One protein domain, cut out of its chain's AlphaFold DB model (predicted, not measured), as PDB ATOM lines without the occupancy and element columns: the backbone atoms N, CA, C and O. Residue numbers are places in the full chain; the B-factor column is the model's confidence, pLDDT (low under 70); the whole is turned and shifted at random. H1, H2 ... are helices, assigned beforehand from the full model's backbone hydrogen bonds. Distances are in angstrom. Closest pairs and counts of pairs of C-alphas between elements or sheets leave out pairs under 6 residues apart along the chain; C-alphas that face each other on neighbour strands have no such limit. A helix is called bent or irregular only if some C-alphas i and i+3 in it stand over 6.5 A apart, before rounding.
ATOM      1  N   ALA A 265     279.301 288.517 258.210       70.94
ATOM      2  CA  ALA A 265     280.667 289.048 258.255       70.94
ATOM      3  C   ALA A 265     280.951 289.882 259.524       70.94
ATOM      4  O   ALA A 265     281.964 289.650 260.189       70.94
ATOM      5  N   HIS A 266     280.044 290.791 259.902       84.12
ATOM      6  CA  HIS A 266     280.157 291.583 261.133       84.12
ATOM      7  C   HIS A 266     279.959 290.715 262.376       84.12
ATOM      8  O   HIS A 266     280.723 290.821 263.334       84.12
ATOM      9  N   ARG A 267     278.993 289.786 262.350       83.38
ATOM     10  CA  ARG A 267     278.742 288.865 263.473       83.38
ATOM     11  C   ARG A 267     279.948 287.950 263.743       83.38
ATOM     12  O   ARG A 267     280.407 287.867 264.881       83.38
ATOM     13  N   ASP A 268     280.540 287.355 262.705       80.25
ATOM     14  CA  ASP A 268     281.776 286.560 262.771       80.25
ATOM     15  C   ASP A 268     282.973 287.395 263.264       80.25
ATOM     16  O   ASP A 268     283.829 286.890 263.997       80.25
ATOM     17  N   ALA A 269     283.057 288.673 262.880       88.06
ATOM     18  CA  ALA A 269     284.078 289.602 263.359       88.06
ATOM     19  C   ALA A 269     283.931 289.904 264.862       88.06
ATOM     20  O   ALA A 269     284.916 289.810 265.599       88.06
ATOM     21  N   HIS A 270     282.715 290.164 265.349       90.19
ATOM     22  CA  HIS A 270     282.437 290.327 266.780       90.19
ATOM     23  C   HIS A 270     282.716 289.039 267.581       90.19
ATOM     24  O   HIS A 270     283.310 289.093 268.665       90.19
ATOM     25  N   MET A 271     282.391 287.856 267.041       87.12
ATOM     26  CA  MET A 271     282.770 286.578 267.662       87.12
ATOM     27  C   MET A 271     284.294 286.465 267.836       87.12
ATOM     28  O   MET A 271     284.775 286.200 268.942       87.12
ATOM     29  N   LYS A 272     285.072 286.755 266.781       90.62
ATOM     30  CA  LYS A 272     286.550 286.764 266.825       90.62
ATOM     31  C   LYS A 272     287.090 287.790 267.832       90.62
ATOM     32  O   LYS A 272     287.998 287.474 268.602       90.62
ATOM     33  N   ALA A 273     286.506 288.986 267.874       93.56
ATOM     34  CA  ALA A 273     286.911 290.087 268.747       93.56
ATOM     35  C   ALA A 273     286.637 289.856 270.242       93.56
ATOM     36  O   ALA A 273     287.358 290.386 271.089       93.56
ATOM     37  N   THR A 274     285.647 289.031 270.590       92.62
ATOM     38  CA  THR A 274     285.252 288.788 271.990       92.62
ATOM     39  C   THR A 274     286.412 288.257 272.851       92.62
ATOM     40  O   THR A 274     286.530 288.615 274.024       92.62
ATOM     41  N   THR A 275     287.328 287.460 272.286       93.12
ATOM     42  CA  THR A 275     288.491 286.934 273.031       93.12
ATOM     43  C   THR A 275     289.567 288.001 273.313       93.12
ATOM     44  O   THR A 275     289.953 288.142 274.479       93.12
ATOM     45  N   PRO A 276     290.034 288.796 272.326       92.94
ATOM     46  CA  PRO A 276     290.814 290.005 272.588       92.94
ATOM     47  C   PRO A 276     290.140 290.965 273.580       92.94
ATOM     48  O   PRO A 276     290.798 291.399 274.522       92.94
ATOM     49  N   LEU A 277     288.833 291.234 273.455       93.19
ATOM     50  CA  LEU A 277     288.107 292.139 274.360       93.19
ATOM     51  C   LEU A 277     288.075 291.645 275.814       93.19
ATOM     52  O   LEU A 277     288.328 292.440 276.720       93.19
ATOM     53  N   LYS A 278     287.859 290.342 276.059       92.69
ATOM     54  CA  LYS A 278     287.977 289.742 277.405       92.69
ATOM     55  C   LYS A 278     289.350 290.023 278.031       92.69
ATOM     56  O   LYS A 278     289.428 290.429 279.188       92.69
ATOM     57  N   ARG A 279     290.429 289.852 277.258       90.06
ATOM     58  CA  ARG A 279     291.819 290.081 277.700       90.06
ATOM     59  C   ARG A 279     292.129 291.566 277.920       90.06
ATOM     60  O   ARG A 279     292.757 291.911 278.918       90.06
ATOM     61  N   LEU A 280     291.656 292.437 277.028       90.44
ATOM     62  CA  LEU A 280     291.763 293.894 277.148       90.44
ATOM     63  C   LEU A 280     291.041 294.392 278.411       90.44
ATOM     64  O   LEU A 280     291.626 295.139 279.191       90.44
ATOM     65  N   TYR A 281     289.830 293.910 278.698       89.62
ATOM     66  CA  TYR A 281     289.130 294.233 279.944       89.62
ATOM     67  C   TYR A 281     289.925 293.799 281.192       89.62
ATOM     68  O   TYR A 281     290.079 294.582 282.131       89.62
ATOM     69  N   THR A 282     290.514 292.593 281.194       88.56
ATOM     70  CA  THR A 282     291.395 292.136 282.289       88.56
ATOM     71  C   THR A 282     292.619 293.047 282.474       88.56
ATOM     72  O   THR A 282     292.983 293.367 283.606       88.56
ATOM     73  N   ALA A 283     293.230 293.511 281.381       85.38
ATOM     74  CA  ALA A 283     294.341 294.465 281.412       85.38
ATOM     75  C   ALA A 283     293.911 295.829 281.995       85.38
ATOM     76  O   ALA A 283     294.595 296.397 282.849       85.38
ATOM     77  N   PHE A 284     292.732 296.327 281.609       85.38
ATOM     78  CA  PHE A 284     292.147 297.566 282.133       85.38
ATOM     79  C   PHE A 284     291.826 297.495 283.638       85.38
ATOM     80  O   PHE A 284     292.074 298.455 284.377       85.38
ATOM     81  N   GLN A 285     291.323 296.357 284.131       84.81
ATOM     82  CA  GLN A 285     291.124 296.147 285.571       84.81
ATOM     83  C   GLN A 285     292.445 296.316 286.338       84.81
ATOM     84  O   GLN A 285     292.494 297.089 287.295       84.81
ATOM     85  N   ARG A 286     293.525 295.691 285.849       82.44
ATOM     86  CA  ARG A 286     294.882 295.753 286.424       82.44
ATOM     87  C   ARG A 286     295.592 297.104 286.277       82.44
ATOM     88  O   ARG A 286     296.626 297.303 286.903       82.44
ATOM     89  N   GLY A 287     295.063 298.022 285.465       77.50
ATOM     90  CA  GLY A 287     295.709 299.308 285.169       77.50
ATOM     91  C   GLY A 287     296.784 299.245 284.078       77.50
ATOM     92  O   GLY A 287     297.505 300.217 283.886       77.50
ATOM     93  N   GLU A 288     296.870 298.147 283.319       74.62
ATOM     94  CA  GLU A 288     297.781 298.003 282.168       74.62
ATOM     95  C   GLU A 288     297.338 298.846 280.941       74.62
ATOM     96  O   GLU A 288     298.036 298.881 279.928       74.62
ATOM     97  N   MET A 289     296.177 299.519 281.007       70.25
ATOM     98  CA  MET A 289     295.605 300.369 279.950       70.25
ATOM     99  C   MET A 289     294.827 301.560 280.519       70.25
ATOM    100  O   MET A 289     294.249 301.458 281.602       70.25
ATOM    101  N   ILE A 290     294.725 302.642 279.738       60.72
ATOM    102  CA  ILE A 290     293.938 303.848 280.050       60.72
ATOM    103  C   ILE A 290     293.044 304.201 278.841       60.72
ATOM    104  O   ILE A 290     293.226 303.663 277.748       60.72
ATOM    105  N   ILE A 291     292.029 305.052 279.033       52.28
ATOM    106  CA  ILE A 291     291.199 305.555 277.926       52.28
ATOM    107  C   ILE A 291     292.080 306.267 276.894       52.28
ATOM    108  O   ILE A 291     292.888 307.120 277.255       52.28
ATOM    109  N   GLY A 292     291.895 305.930 275.617       53.34
ATOM    110  CA  GLY A 292     292.576 306.588 274.497       53.34
ATOM    111  C   GLY A 292     293.966 306.037 274.164       53.34
ATOM    112  O   GLY A 292     294.558 306.482 273.187       53.34
ATOM    113  N   GLY A 293     294.485 305.057 274.914       53.03
ATOM    114  CA  GLY A 293     295.718 304.361 274.538       53.03
ATOM    115  C   GLY A 293     296.392 303.569 275.659       53.03
ATOM    116  O   GLY A 293     295.951 303.537 276.811       53.03
ATOM    117  N   VAL A 294     297.514 302.933 275.319       47.09
ATOM    118  CA  VAL A 294     298.459 302.439 276.329       47.09
ATOM    119  C   VAL A 294     299.251 303.639 276.854       47.09
ATOM    120  O   VAL A 294     299.609 304.531 276.090       47.09
ATOM    121  N   HIS A 295     299.472 303.702 278.167       44.06
ATOM    122  CA  HIS A 295     300.069 304.876 278.805       44.06
ATOM    123  C   HIS A 295     301.583 304.994 278.537       44.06
ATOM    124  O   HIS A 295     302.193 304.059 278.018       44.06
ATOM    125  N   ASN A 296     302.192 306.113 278.958       45.81
ATOM    126  CA  ASN A 296     303.644 306.354 278.930       45.81
ATOM    127  C   ASN A 296     304.407 305.443 279.917       45.81
ATOM    128  O   ASN A 296     305.009 305.896 280.888       45.81
ATOM    129  N   LEU A 297     304.380 304.141 279.657       49.03
ATOM    130  CA  LEU A 297     305.363 303.181 280.134       49.03
ATOM    131  C   LEU A 297     306.451 303.092 279.064       49.03
ATOM    132  O   LEU A 297     306.135 302.927 277.888       49.03
ATOM    133  N   GLU A 298     307.726 303.110 279.459       49.06
ATOM    134  CA  GLU A 298     308.863 302.949 278.530       49.06
ATOM    135  C   GLU A 298     308.789 301.645 277.709       49.06
ATOM    136  O   GLU A 298     309.452 301.505 276.682       49.06
ATOM    137  N   LYS A 299     307.982 300.678 278.171       57.69
ATOM    138  CA  LYS A 299     307.603 299.453 277.462       57.69
ATOM    139  C   LYS A 299     306.105 299.177 277.681       57.69
ATOM    140  O   LYS A 299     305.749 298.686 278.755       57.69
ATOM    141  N   PRO A 300     305.213 299.468 276.714       62.94
ATOM    142  CA  PRO A 300     303.816 299.031 276.773       62.94
ATOM    143  C   PRO A 300     303.704 297.495 276.803       62.94
ATOM    144  O   PRO A 300     304.527 296.785 276.223       62.94
ATOM    145  N   SER A 301     302.668 296.971 277.470       75.88
ATOM    146  CA  SER A 301     302.440 295.524 277.616       75.88
ATOM    147  C   SER A 301     302.266 294.854 276.245       75.88
ATOM    148  O   SER A 301     301.311 295.131 275.520       75.88
ATOM    149  N   THR A 302     303.176 293.943 275.879       80.69
ATOM    150  CA  THR A 302     303.157 293.251 274.575       80.69
ATOM    151  C   THR A 302     301.871 292.446 274.367       80.69
ATOM    152  O   THR A 302     301.384 292.337 273.245       80.69
ATOM    153  N   MET A 303     301.273 291.932 275.450       84.56
ATOM    154  CA  MET A 303     299.961 291.283 275.410       84.56
ATOM    155  C   MET A 303     298.859 292.273 275.007       84.56
ATOM    156  O   MET A 303     298.035 291.932 274.157       84.56
ATOM    157  N   VAL A 304     298.850 293.476 275.599       84.88
ATOM    158  CA  VAL A 304     297.886 294.542 275.284       84.88
ATOM    159  C   VAL A 304     297.997 294.940 273.818       84.88
ATOM    160  O   VAL A 304     296.992 294.874 273.115       84.88
ATOM    161  N   LEU A 305     299.205 295.269 273.342       84.88
ATOM    162  CA  LEU A 305     299.429 295.620 271.936       84.88
ATOM    163  C   LEU A 305     298.939 294.508 271.002       84.88
ATOM    164  O   LEU A 305     298.102 294.756 270.145       84.88
ATOM    165  N   ALA A 306     299.324 293.253 271.254       88.62
ATOM    166  CA  ALA A 306     298.881 292.124 270.439       88.62
ATOM    167  C   ALA A 306     297.352 291.898 270.442       88.62
ATOM    168  O   ALA A 306     296.840 291.265 269.518       88.62
ATOM    169  N   GLN A 307     296.614 292.380 271.455       91.88
ATOM    170  CA  GLN A 307     295.144 292.326 271.460       91.88
ATOM    171  C   GLN A 307     294.524 293.541 270.754       91.88
ATOM    172  O   GLN A 307     293.518 293.372 270.069       91.88
ATOM    173  N   LEU A 308     295.117 294.735 270.878       89.62
ATOM    174  CA  LEU A 308     294.701 295.922 270.121       89.62
ATOM    175  C   LEU A 308     294.909 295.694 268.618       89.62
ATOM    176  O   LEU A 308     293.954 295.814 267.858       89.62
ATOM    177  N   ASP A 309     296.085 295.216 268.208       89.31
ATOM    178  CA  ASP A 309     296.384 294.820 266.826       89.31
ATOM    179  C   ASP A 309     295.415 293.750 266.287       89.31
ATOM    180  O   ASP A 309     295.163 293.666 265.085       89.31
ATOM    181  N   ALA A 310     294.904 292.867 267.155       92.81
ATOM    182  CA  ALA A 310     293.938 291.843 266.761       92.81
ATOM    183  C   ALA A 310     292.553 292.440 266.470       92.81
ATOM    184  O   ALA A 310     291.902 291.995 265.530       92.81
ATOM    185  N   ILE A 311     292.128 293.454 267.231       93.62
ATOM    186  CA  ILE A 311     290.906 294.219 266.947       93.62
ATOM    187  C   ILE A 311     291.097 295.096 265.708       93.62
ATOM    188  O   ILE A 311     290.227 295.122 264.845       93.62
ATOM    189  N   GLU A 312     292.253 295.738 265.565       92.50
ATOM    190  CA  GLU A 312     292.558 296.593 264.419       92.50
ATOM    191  C   GLU A 312     292.554 295.804 263.099       92.50
ATOM    192  O   GLU A 312     291.884 296.196 262.147       92.50
ATOM    193  N   ARG A 313     293.167 294.611 263.054       93.06
ATOM    194  CA  ARG A 313     293.069 293.715 261.882       93.06
ATOM    195  C   ARG A 313     291.633 293.269 261.575       93.06
ATOM    196  O   ARG A 313     291.300 293.060 260.408       93.06
ATOM    197  N   ILE A 314     290.775 293.131 262.589       94.81
ATOM    198  CA  ILE A 314     289.344 292.848 262.397       94.81
ATOM    199  C   ILE A 314     288.634 294.075 261.797       94.81
ATOM    200  O   ILE A 314     287.931 293.931 260.799       94.81
ATOM    201  N   ASN A 315     288.877 295.277 262.329       94.44
ATOM    202  CA  ASN A 315     288.315 296.532 261.818       94.44
ATOM    203  C   ASN A 315     288.753 296.833 260.379       94.44
ATOM    204  O   ASN A 315     287.925 297.258 259.580       94.44
ATOM    205  N   GLN A 316     290.008 296.556 260.022       92.19
ATOM    206  CA  GLN A 316     290.520 296.683 258.653       92.19
ATOM    207  C   GLN A 316     289.826 295.698 257.700       92.19
ATOM    208  O   GLN A 316     289.387 296.089 256.620       92.19
ATOM    209  N   SER A 317     289.641 294.445 258.136       88.56
ATOM    210  CA  SER A 317     288.909 293.428 257.367       88.56
ATOM    211  C   SER A 317     287.450 293.836 257.119       88.56
ATOM    212  O   SER A 317     286.948 293.673 256.010       88.56
ATOM    213  N   LEU A 318     286.778 294.403 258.130       86.56
ATOM    214  CA  LEU A 318     285.420 294.938 257.992       86.56
ATOM    215  C   LEU A 318     285.378 296.189 257.110       86.56
ATOM    216  O   LEU A 318     284.540 296.267 256.223       86.56
ATOM    217  N   THR A 319     286.312 297.124 257.288       85.56
ATOM    218  CA  THR A 319     286.429 298.341 256.465       85.56
ATOM    219  C   THR A 319     286.543 298.005 254.979       85.56
ATOM    220  O   THR A 319     285.837 298.596 254.160       85.56
ATOM    221  N   GLN A 320     287.385 297.028 254.625       81.56
ATOM    222  CA  GLN A 320     287.484 296.533 253.251       81.56
ATOM    223  C   GLN A 320     286.168 295.882 252.799       81.56
ATOM    224  O   GLN A 320     285.637 296.251 251.754       81.56
ATOM    225  N   TRP A 321     285.616 294.956 253.593       82.62
ATOM    226  CA  TRP A 321     284.384 294.234 253.255       82.62
ATOM    227  C   TRP A 321     283.185 295.176 253.040       82.62
ATOM    228  O   TRP A 321     282.394 294.964 252.121       82.62
ATOM    229  N   ASN A 322     283.083 296.235 253.846       75.94
ATOM    230  CA  ASN A 322     282.102 297.311 253.717       75.94
ATOM    231  C   ASN A 322     282.311 298.085 252.405       75.94
ATOM    232  O   ASN A 322     281.377 298.235 251.620       75.94
ATOM    233  N   SER A 323     283.550 298.516 252.139       71.50
ATOM    234  CA  SER A 323     283.905 299.328 250.964       71.50
ATOM    235  C   SER A 323     283.671 298.590 249.639       71.50
ATOM    236  O   SER A 323     283.174 299.179 248.686       71.50
ATOM    237  N   GLU A 324     283.952 297.283 249.590       63.31
ATOM    238  CA  GLU A 324     283.636 296.393 248.457       63.31
ATOM    239  C   GLU A 324     282.131 296.302 248.132       63.31
ATOM    240  O   GLU A 324     281.765 295.801 247.071       63.31
ATOM    241  N   ARG A 325     281.258 296.724 249.057       61.62
ATOM    242  CA  ARG A 325     279.789 296.596 248.990       61.62
ATOM    243  C   ARG A 325     279.078 297.947 249.119       61.62
ATOM    244  O   ARG A 325     277.868 297.993 249.306       61.62
ATOM    245  N   GLY A 326     279.830 299.047 249.029       55.75
ATOM    246  CA  GLY A 326     279.317 300.413 249.139       55.75
ATOM    247  C   GLY A 326     278.797 300.804 250.530       55.75
ATOM    248  O   GLY A 326     278.202 301.870 250.669       55.75
ATOM    249  N   LEU A 327     279.006 299.978 251.562       62.94
ATOM    250  CA  LEU A 327     278.581 300.302 252.925       62.94
ATOM    251  C   LEU A 327     279.494 301.371 253.535       62.94
ATOM    252  O   LEU A 327     280.656 301.518 253.145       62.94
ATOM    253  N   THR A 328     279.002 302.089 254.549       67.94
ATOM    254  CA  THR A 328     279.845 303.034 255.290       67.94
ATOM    255  C   THR A 328     281.031 302.293 255.914       67.94
ATOM    256  O   THR A 328     280.885 301.231 256.517       67.94
ATOM    257  N   SER A 329     282.239 302.835 255.745       75.44
ATOM    258  CA  SER A 329     283.492 302.144 256.092       75.44
ATOM    259  C   SER A 329     283.540 301.676 257.551       75.44
ATOM    260  O   SER A 329     284.014 300.577 257.831       75.44
ATOM    261  N   THR A 330     282.974 302.468 258.462       79.81
ATOM    262  CA  THR A 330     282.883 302.199 259.902       79.81
ATOM    263  C   THR A 330     281.737 301.263 260.313       79.81
ATOM    264  O   THR A 330     281.635 300.930 261.499       79.81
ATOM    265  N   PHE A 331     280.883 300.799 259.393       78.38
ATOM    266  CA  PHE A 331     279.740 299.945 259.728       78.38
ATOM    267  C   PHE A 331     280.176 298.631 260.403       78.38
ATOM    268  O   PHE A 331     281.052 297.914 259.915       78.38
ATOM    269  N   GLY A 332     279.597 298.341 261.571       79.62
ATOM    270  CA  GLY A 332     279.971 297.194 262.407       79.62
ATOM    271  C   GLY A 332     281.418 297.200 262.932       79.62
ATOM    272  O   GLY A 332     281.880 296.172 263.412       79.62
ATOM    273  N   THR A 333     282.164 298.310 262.842       89.75
ATOM    274  CA  THR A 333     283.546 298.372 263.361       89.75
ATOM    275  C   THR A 333     283.600 298.595 264.876       89.75
ATOM    276  O   THR A 333     282.681 299.132 265.500       89.75
ATOM    277  N   ILE A 334     284.688 298.134 265.495       91.38
ATOM    278  CA  ILE A 334     284.823 297.967 266.944       91.38
ATOM    279  C   ILE A 334     285.629 299.126 267.535       91.38
ATOM    280  O   ILE A 334     286.860 299.167 267.456       91.38
ATOM    281  N   GLU A 335     284.932 300.053 268.184       88.25
ATOM    282  CA  GLU A 335     285.507 301.227 268.832       88.25
ATOM    283  C   GLU A 335     285.897 300.916 270.281       88.25
ATOM    284  O   GLU A 335     285.090 300.987 271.215       88.25
ATOM    285  N   ILE A 336     287.180 300.608 270.487       86.00
ATOM    286  CA  ILE A 336     287.750 300.366 271.822       86.00
ATOM    287  C   ILE A 336     287.519 301.553 272.770       86.00
ATOM    288  O   ILE A 336     287.285 301.336 273.954       86.00
ATOM    289  N   SER A 337     287.503 302.789 272.266       81.50
ATOM    290  CA  SER A 337     287.186 304.004 273.032       81.50
ATOM    291  C   SER A 337     285.805 303.948 273.705       81.50
ATOM    292  O   SER A 337     285.698 304.222 274.903       81.50
ATOM    293  N   LYS A 338     284.758 303.536 272.973       82.75
ATOM    294  CA  LYS A 338     283.387 303.390 273.495       82.75
ATOM    295  C   LYS A 338     283.316 302.308 274.577       82.75
ATOM    296  O   LYS A 338     282.759 302.541 275.650       82.75
ATOM    297  N   LEU A 339     283.959 301.161 274.343       86.44
ATOM    298  CA  LEU A 339     284.035 300.071 275.325       86.44
ATOM    299  C   LEU A 339     284.825 300.483 276.582       86.44
ATOM    300  O   LEU A 339     284.375 300.246 277.702       86.44
ATOM    301  N   GLN A 340     285.953 301.181 276.427       83.06
ATOM    302  CA  GLN A 340     286.749 301.708 277.540       83.06
ATOM    303  C   GLN A 340     285.983 302.729 278.397       83.06
ATOM    304  O   GLN A 340     286.142 302.728 279.620       83.06
ATOM    305  N   ALA A 341     285.140 303.576 277.796       80.69
ATOM    306  CA  ALA A 341     284.299 304.521 278.534       80.69
ATOM    307  C   ALA A 341     283.289 303.798 279.446       80.69
ATOM    308  O   ALA A 341     283.139 304.163 280.615       80.69
ATOM    309  N   VAL A 342     282.667 302.720 278.952       81.25
ATOM    310  CA  VAL A 342     281.808 301.830 279.754       81.25
ATOM    311  C   VAL A 342     282.601 301.160 280.878       81.25
ATOM    312  O   VAL A 342     282.175 301.181 282.034       81.25
ATOM    313  N   TRP A 343     283.782 300.608 280.576       86.75
ATOM    314  CA  TRP A 343     284.619 299.943 281.580       86.75
ATOM    315  C   TRP A 343     285.059 300.902 282.693       86.75
ATOM    316  O   TRP A 343     285.070 300.510 283.861       86.75
ATOM    317  N   LYS A 344     285.374 302.160 282.353       82.94
ATOM    318  CA  LYS A 344     285.675 303.221 283.322       82.94
ATOM    319  C   LYS A 344     284.467 303.541 284.203       82.94
ATOM    320  O   LYS A 344     284.610 303.465 285.418       82.94
ATOM    321  N   ARG A 345     283.285 303.793 283.619       79.12
ATOM    322  CA  ARG A 345     282.048 304.094 284.371       79.12
ATOM    323  C   ARG A 345     281.769 303.047 285.457       79.12
ATOM    324  O   ARG A 345     281.459 303.411 286.585       79.12
ATOM    325  N   VAL A 346     281.930 301.760 285.138       78.94
ATOM    326  CA  VAL A 346     281.717 300.667 286.105       78.94
ATOM    327  C   VAL A 346     282.866 300.558 287.121       78.94
ATOM    328  O   VAL A 346     282.616 300.316 288.298       78.94
ATOM    329  N   LYS A 347     284.122 300.794 286.713       79.88
ATOM    330  CA  LYS A 347     285.284 300.842 287.630       79.88
ATOM    331  C   LYS A 347     285.192 301.991 288.646       79.88
ATOM    332  O   LYS A 347     285.744 301.876 289.734       79.88
ATOM    333  N   GLU A 348     284.481 303.062 288.304       81.75
ATOM    334  CA  GLU A 348     284.210 304.230 289.156       81.75
ATOM    335  C   GLU A 348     282.913 304.097 289.984       81.75
ATOM    336  O   GLU A 348     282.509 305.045 290.649       81.75
ATOM    337  N   GLY A 349     282.274 302.918 289.990       72.12
ATOM    338  CA  GLY A 349     281.105 302.614 290.826       72.12
ATOM    339  C   GLY A 349     279.740 302.869 290.175       72.12
ATOM    340  O   GLY A 349     278.715 302.705 290.833       72.12
ATOM    341  N   GLY A 350     279.696 303.239 288.893       70.00
ATOM    342  CA  GLY A 350     278.447 303.405 288.150       70.00
ATOM    343  C   GLY A 350     277.721 302.077 287.891       70.00
ATOM    344  O   GLY A 350     278.346 301.065 287.568       70.00
ATOM    345  N   SER A 351     276.389 302.096 287.992       61.72
ATOM    346  CA  SER A 351     275.535 300.924 287.750       61.72
ATOM    347  C   SER A 351     275.672 300.377 286.324       61.72
ATOM    348  O   SER A 351     275.714 301.131 285.349       61.72
ATOM    349  N   THR A 352     275.671 299.049 286.198       57.69
ATOM    350  CA  THR A 352     275.672 298.336 284.913       57.69
ATOM    351  C   THR A 352     274.314 298.343 284.203       57.69
ATOM    352  O   THR A 352     274.260 297.989 283.029       57.69
ATOM    353  N   GLY A 353     273.228 298.750 284.875       50.59
ATOM    354  CA  GLY A 353     271.865 298.680 284.327       50.59
ATOM    355  C   GLY A 353     271.637 299.534 283.073       50.59
ATOM    356  O   GLY A 353     270.924 299.108 282.173       50.59
ATOM    357  N   ASN A 354     272.307 300.690 282.972       55.00
ATOM    358  CA  ASN A 354     272.170 301.636 281.853       55.00
ATOM    359  C   ASN A 354     273.437 301.673 280.972       55.00
ATOM    360  O   ASN A 354     273.950 302.742 280.620       55.00
ATOM    361  N   ILE A 355     273.988 300.500 280.638       63.38
ATOM    362  CA  ILE A 355     275.057 300.370 279.637       63.38
ATOM    363  C   ILE A 355     274.428 300.316 278.239       63.38
ATOM    364  O   ILE A 355     274.146 299.251 277.700       63.38
ATOM    365  N   GLN A 356     274.241 301.491 277.637       66.50
ATOM    366  CA  GLN A 356     273.998 301.604 276.201       66.50
ATOM    367  C   GLN A 356     275.330 301.460 275.453       66.50
ATOM    368  O   GLN A 356     276.208 302.321 275.535       66.50
ATOM    369  N   LEU A 357     275.478 300.347 274.736       73.88
ATOM    370  CA  LEU A 357     276.404 300.219 273.610       73.88
ATOM    371  C   LEU A 357     275.647 300.550 272.312       73.88
ATOM    372  O   LEU A 357     274.416 300.538 272.321       73.88
ATOM    373  N   PRO A 358     276.339 300.820 271.189       73.88
ATOM    374  CA  PRO A 358     275.702 300.808 269.875       73.88
ATOM    375  C   PRO A 358     274.910 299.511 269.661       73.88
ATOM    376  O   PRO A 358     275.424 298.434 269.966       73.88
ATOM    377  N   ASN A 359     273.702 299.596 269.091       69.44
ATOM    378  CA  ASN A 359     272.855 298.429 268.788       69.44
ATOM    379  C   ASN A 359     273.573 297.395 267.896       69.44
ATOM    380  O   ASN A 359     273.268 296.203 267.933       69.44
ATOM    381  N   THR A 360     274.577 297.854 267.143       73.81
ATOM    382  CA  THR A 360     275.476 297.050 266.315       73.81
ATOM    383  C   THR A 360     276.482 296.190 267.097       73.81
ATOM    384  O   THR A 360     277.221 295.428 266.479       73.81
ATOM    385  N   TYR A 361     276.549 296.264 268.431       84.19
ATOM    386  CA  TYR A 361     277.381 295.380 269.261       84.19
ATOM    387  C   TYR A 361     276.531 294.310 269.962       84.19
ATOM    388  O   TYR A 361     275.398 294.587 270.361       84.19
ATOM    389  N   PRO A 362     277.055 293.082 270.147       84.81
ATOM    390  CA  PRO A 362     276.296 292.019 270.793       84.81
ATOM    391  C   PRO A 362     276.042 292.370 272.262       84.81
ATOM    392  O   PRO A 362     276.936 292.842 272.972       84.81
ATOM    393  N   LEU A 363     274.839 292.072 272.752       80.88
ATOM    394  CA  LEU A 363     274.400 292.340 274.124       80.88
ATOM    395  C   LEU A 363     275.324 291.681 275.162       80.88
ATOM    396  O   LEU A 363     275.510 292.222 276.253       80.88
ATOM    397  N   GLY A 364     275.991 290.576 274.805       83.69
ATOM    398  CA  GLY A 364     277.039 289.957 275.614       83.69
ATOM    399  C   GLY A 364     278.192 290.894 275.993       83.69
ATOM    400  O   GLY A 364     278.797 290.700 277.044       83.69
ATOM    401  N   TRP A 365     278.486 291.935 275.206       88.19
ATOM    402  CA  TRP A 365     279.530 292.922 275.519       88.19
ATOM    403  C   TRP A 365     279.100 293.991 276.536       88.19
ATOM    404  O   TRP A 365     279.965 294.687 277.067       88.19
ATOM    405  N   THR A 366     277.803 294.106 276.856       82.06
ATOM    406  CA  THR A 366     277.332 294.947 277.979       82.06
ATOM    407  C   THR A 366     277.707 294.334 279.333       82.06
ATOM    408  O   THR A 366     277.978 295.048 280.299       82.06
ATOM    409  N   LYS A 367     277.785 292.995 279.395       83.19
ATOM    410  CA  LYS A 367     278.256 292.237 280.559       83.19
ATOM    411  C   LYS A 367     279.766 292.409 280.705       83.19
ATOM    412  O   LYS A 367     280.487 292.428 279.714       83.19
ATOM    413  N   LEU A 368     280.260 292.497 281.939       84.81
ATOM    414  CA  LEU A 368     281.684 292.690 282.229       84.81
ATOM    415  C   LEU A 368     282.224 291.530 283.090       84.81
ATOM    416  O   LEU A 368     281.691 291.304 284.177       84.81
ATOM    417  N   PRO A 369     283.264 290.788 282.649       87.00
ATOM    418  CA  PRO A 369     283.943 290.893 281.350       87.00
ATOM    419  C   PRO A 369     283.006 290.594 280.156       87.00
ATOM    420  O   PRO A 369     282.093 289.783 280.325       87.00
ATOM    421  N   PRO A 370     283.256 291.187 278.965       88.75
ATOM    422  CA  PRO A 370     282.469 290.958 277.744       88.75
ATOM    423  C   PRO A 370     282.262 289.473 277.466       88.75
ATOM    424  O   PRO A 370     283.237 288.729 277.458       88.75
ATOM    425  N   GLN A 371     281.028 289.018 277.249       84.69
ATOM    426  CA  GLN A 371     280.701 287.599 277.105       84.69
ATOM    427  C   GLN A 371     280.555 287.121 275.661       84.69
ATOM    428  O   GLN A 371     280.354 287.898 274.734       84.69
ATOM    429  N   ALA A 372     280.655 285.799 275.503       79.62
ATOM    430  CA  ALA A 372     280.418 285.075 274.255       79.62
ATOM    431  C   ALA A 372     278.912 284.804 274.062       79.62
ATOM    432  O   ALA A 372     278.492 283.669 273.859       79.62
ATOM    433  N   GLU A 373     278.109 285.855 274.211       78.12
ATOM    434  CA  GLU A 373     276.656 285.838 274.043       78.12
ATOM    435  C   GLU A 373     276.326 286.764 272.873       78.12
ATOM    436  O   GLU A 373     276.504 287.978 272.964       78.12
ATOM    437  N   TYR A 374     275.925 286.171 271.749       73.94
ATOM    438  CA  TYR A 374     275.928 286.830 270.438       73.94
ATOM    439  C   TYR A 374     274.548 287.313 269.974       73.94
ATOM    440  O   TYR A 374     274.350 287.531 268.784       73.94
ATOM    441  N   THR A 375     273.613 287.480 270.909       74.06
ATOM    442  CA  THR A 375     272.333 288.163 270.691       74.06
ATOM    443  C   THR A 375     272.580 289.662 270.534       74.06
ATOM    444  O   THR A 375     273.265 290.254 271.368       74.06
ATOM    445  N   TYR A 376     272.022 290.281 269.502       74.44
ATOM    446  CA  TYR A 376     272.026 291.734 269.291       74.44
ATOM    447  C   TYR A 376     270.686 292.349 269.713       74.44
ATOM    448  O   TYR A 376     269.722 291.621 269.946       74.44
TER     449      TYR A 376
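What this domain is: This is residues 265 to 376 of the 704 residues of an uncharacterized protein of Ajellomyces dermatitidis (strain ATCC 18188 / CBS 674.68) (UniProt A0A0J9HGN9). A hairpin of two long helices, the bent H1 and the antiparallel H2, makes one part of the model; the shorter H3 stands beside the second arm of H1, and a long unnamed tail, residues 348 to 376, folds back after H3. Wide loops join the helices: residues 287 to 301 between H1 and H2, and residues 324 to 335, which return from the end of H2 to the start of H3. The printed part has 112 residues with three named helices, in the order H1, H2, H3, and no named strand; the class is all helix, with 56 residues in the helices. It is compact, with a radius of gyration of the C-alphas of 14.2 A, and only just flat, spanning 40 by 36 by 20 A.

Where its parts are: H1, residues 265 to 286, begins with C-alpha 265 at (280.667, 289.048, 258.255). By its hydrogen bonds it was assigned as one helix, but it is bent: C-alphas 272 and 275 are 6.5 A apart. Its arms are H1a, residues 265 to 272, 10.6 A long, and H1b, residues 275 to 286, 17.3 A long; residues 273 and 274 belong to neither. H2, residues 302 to 323, is 31.1 A long and begins with C-alpha 302 at (303.157, 293.251, 274.575). H3, residues 336 to 347, is 16.0 A long and ends with C-alpha 347 at (285.284, 300.842, 287.630).

How they stand to each other: The lines of H1a and H1b stand at a steep tilt of 48 degrees. H1a touches H2, which meets it with residues 314 to 318 alone; the closest C-alphas, of Ala 269 and Ile 314, are 6.3 A apart. The two run opposite ways at a shallow tilt of 9 degrees. H1b and H2 form a helical hairpin, running opposite ways at a steep tilt of 41 degrees. H2 touches H1b with residues 304 to 311 alone, and the closest C-alphas, of Pro 276 and Gln 307, are 5.0 A apart. H1b and H3 only just touch, with 3 pairs of C-alphas within 8 A, through residues 281 to 285 of H1b and 343 to 347 of H3. Their closest C-alphas, of Tyr 281 and Trp 343, are 7.5 A apart, and they run the same way at a steep tilt of 44 degrees. H1a and H3 are apart; H2 and H3 are only just apart, at 8.4 A. The helix packing is mostly crossed, but only just, with 1 of 3 touching pairs at a shallow tilt. In H1a, H1b, H2 and H3 every O i to N i+4 pair is within hydrogen-bond range.

The domain as a whole: The C-alphas farthest apart, of Glu 324 and Gly 349, are 42.9 A apart. The printed part has no cut, and both links are long, with 15 and 12 residues. The mean pLDDT of the printed part is 78.5; residues 290 to 300, 324 to 328, 351 to 356 and 359 are under 70.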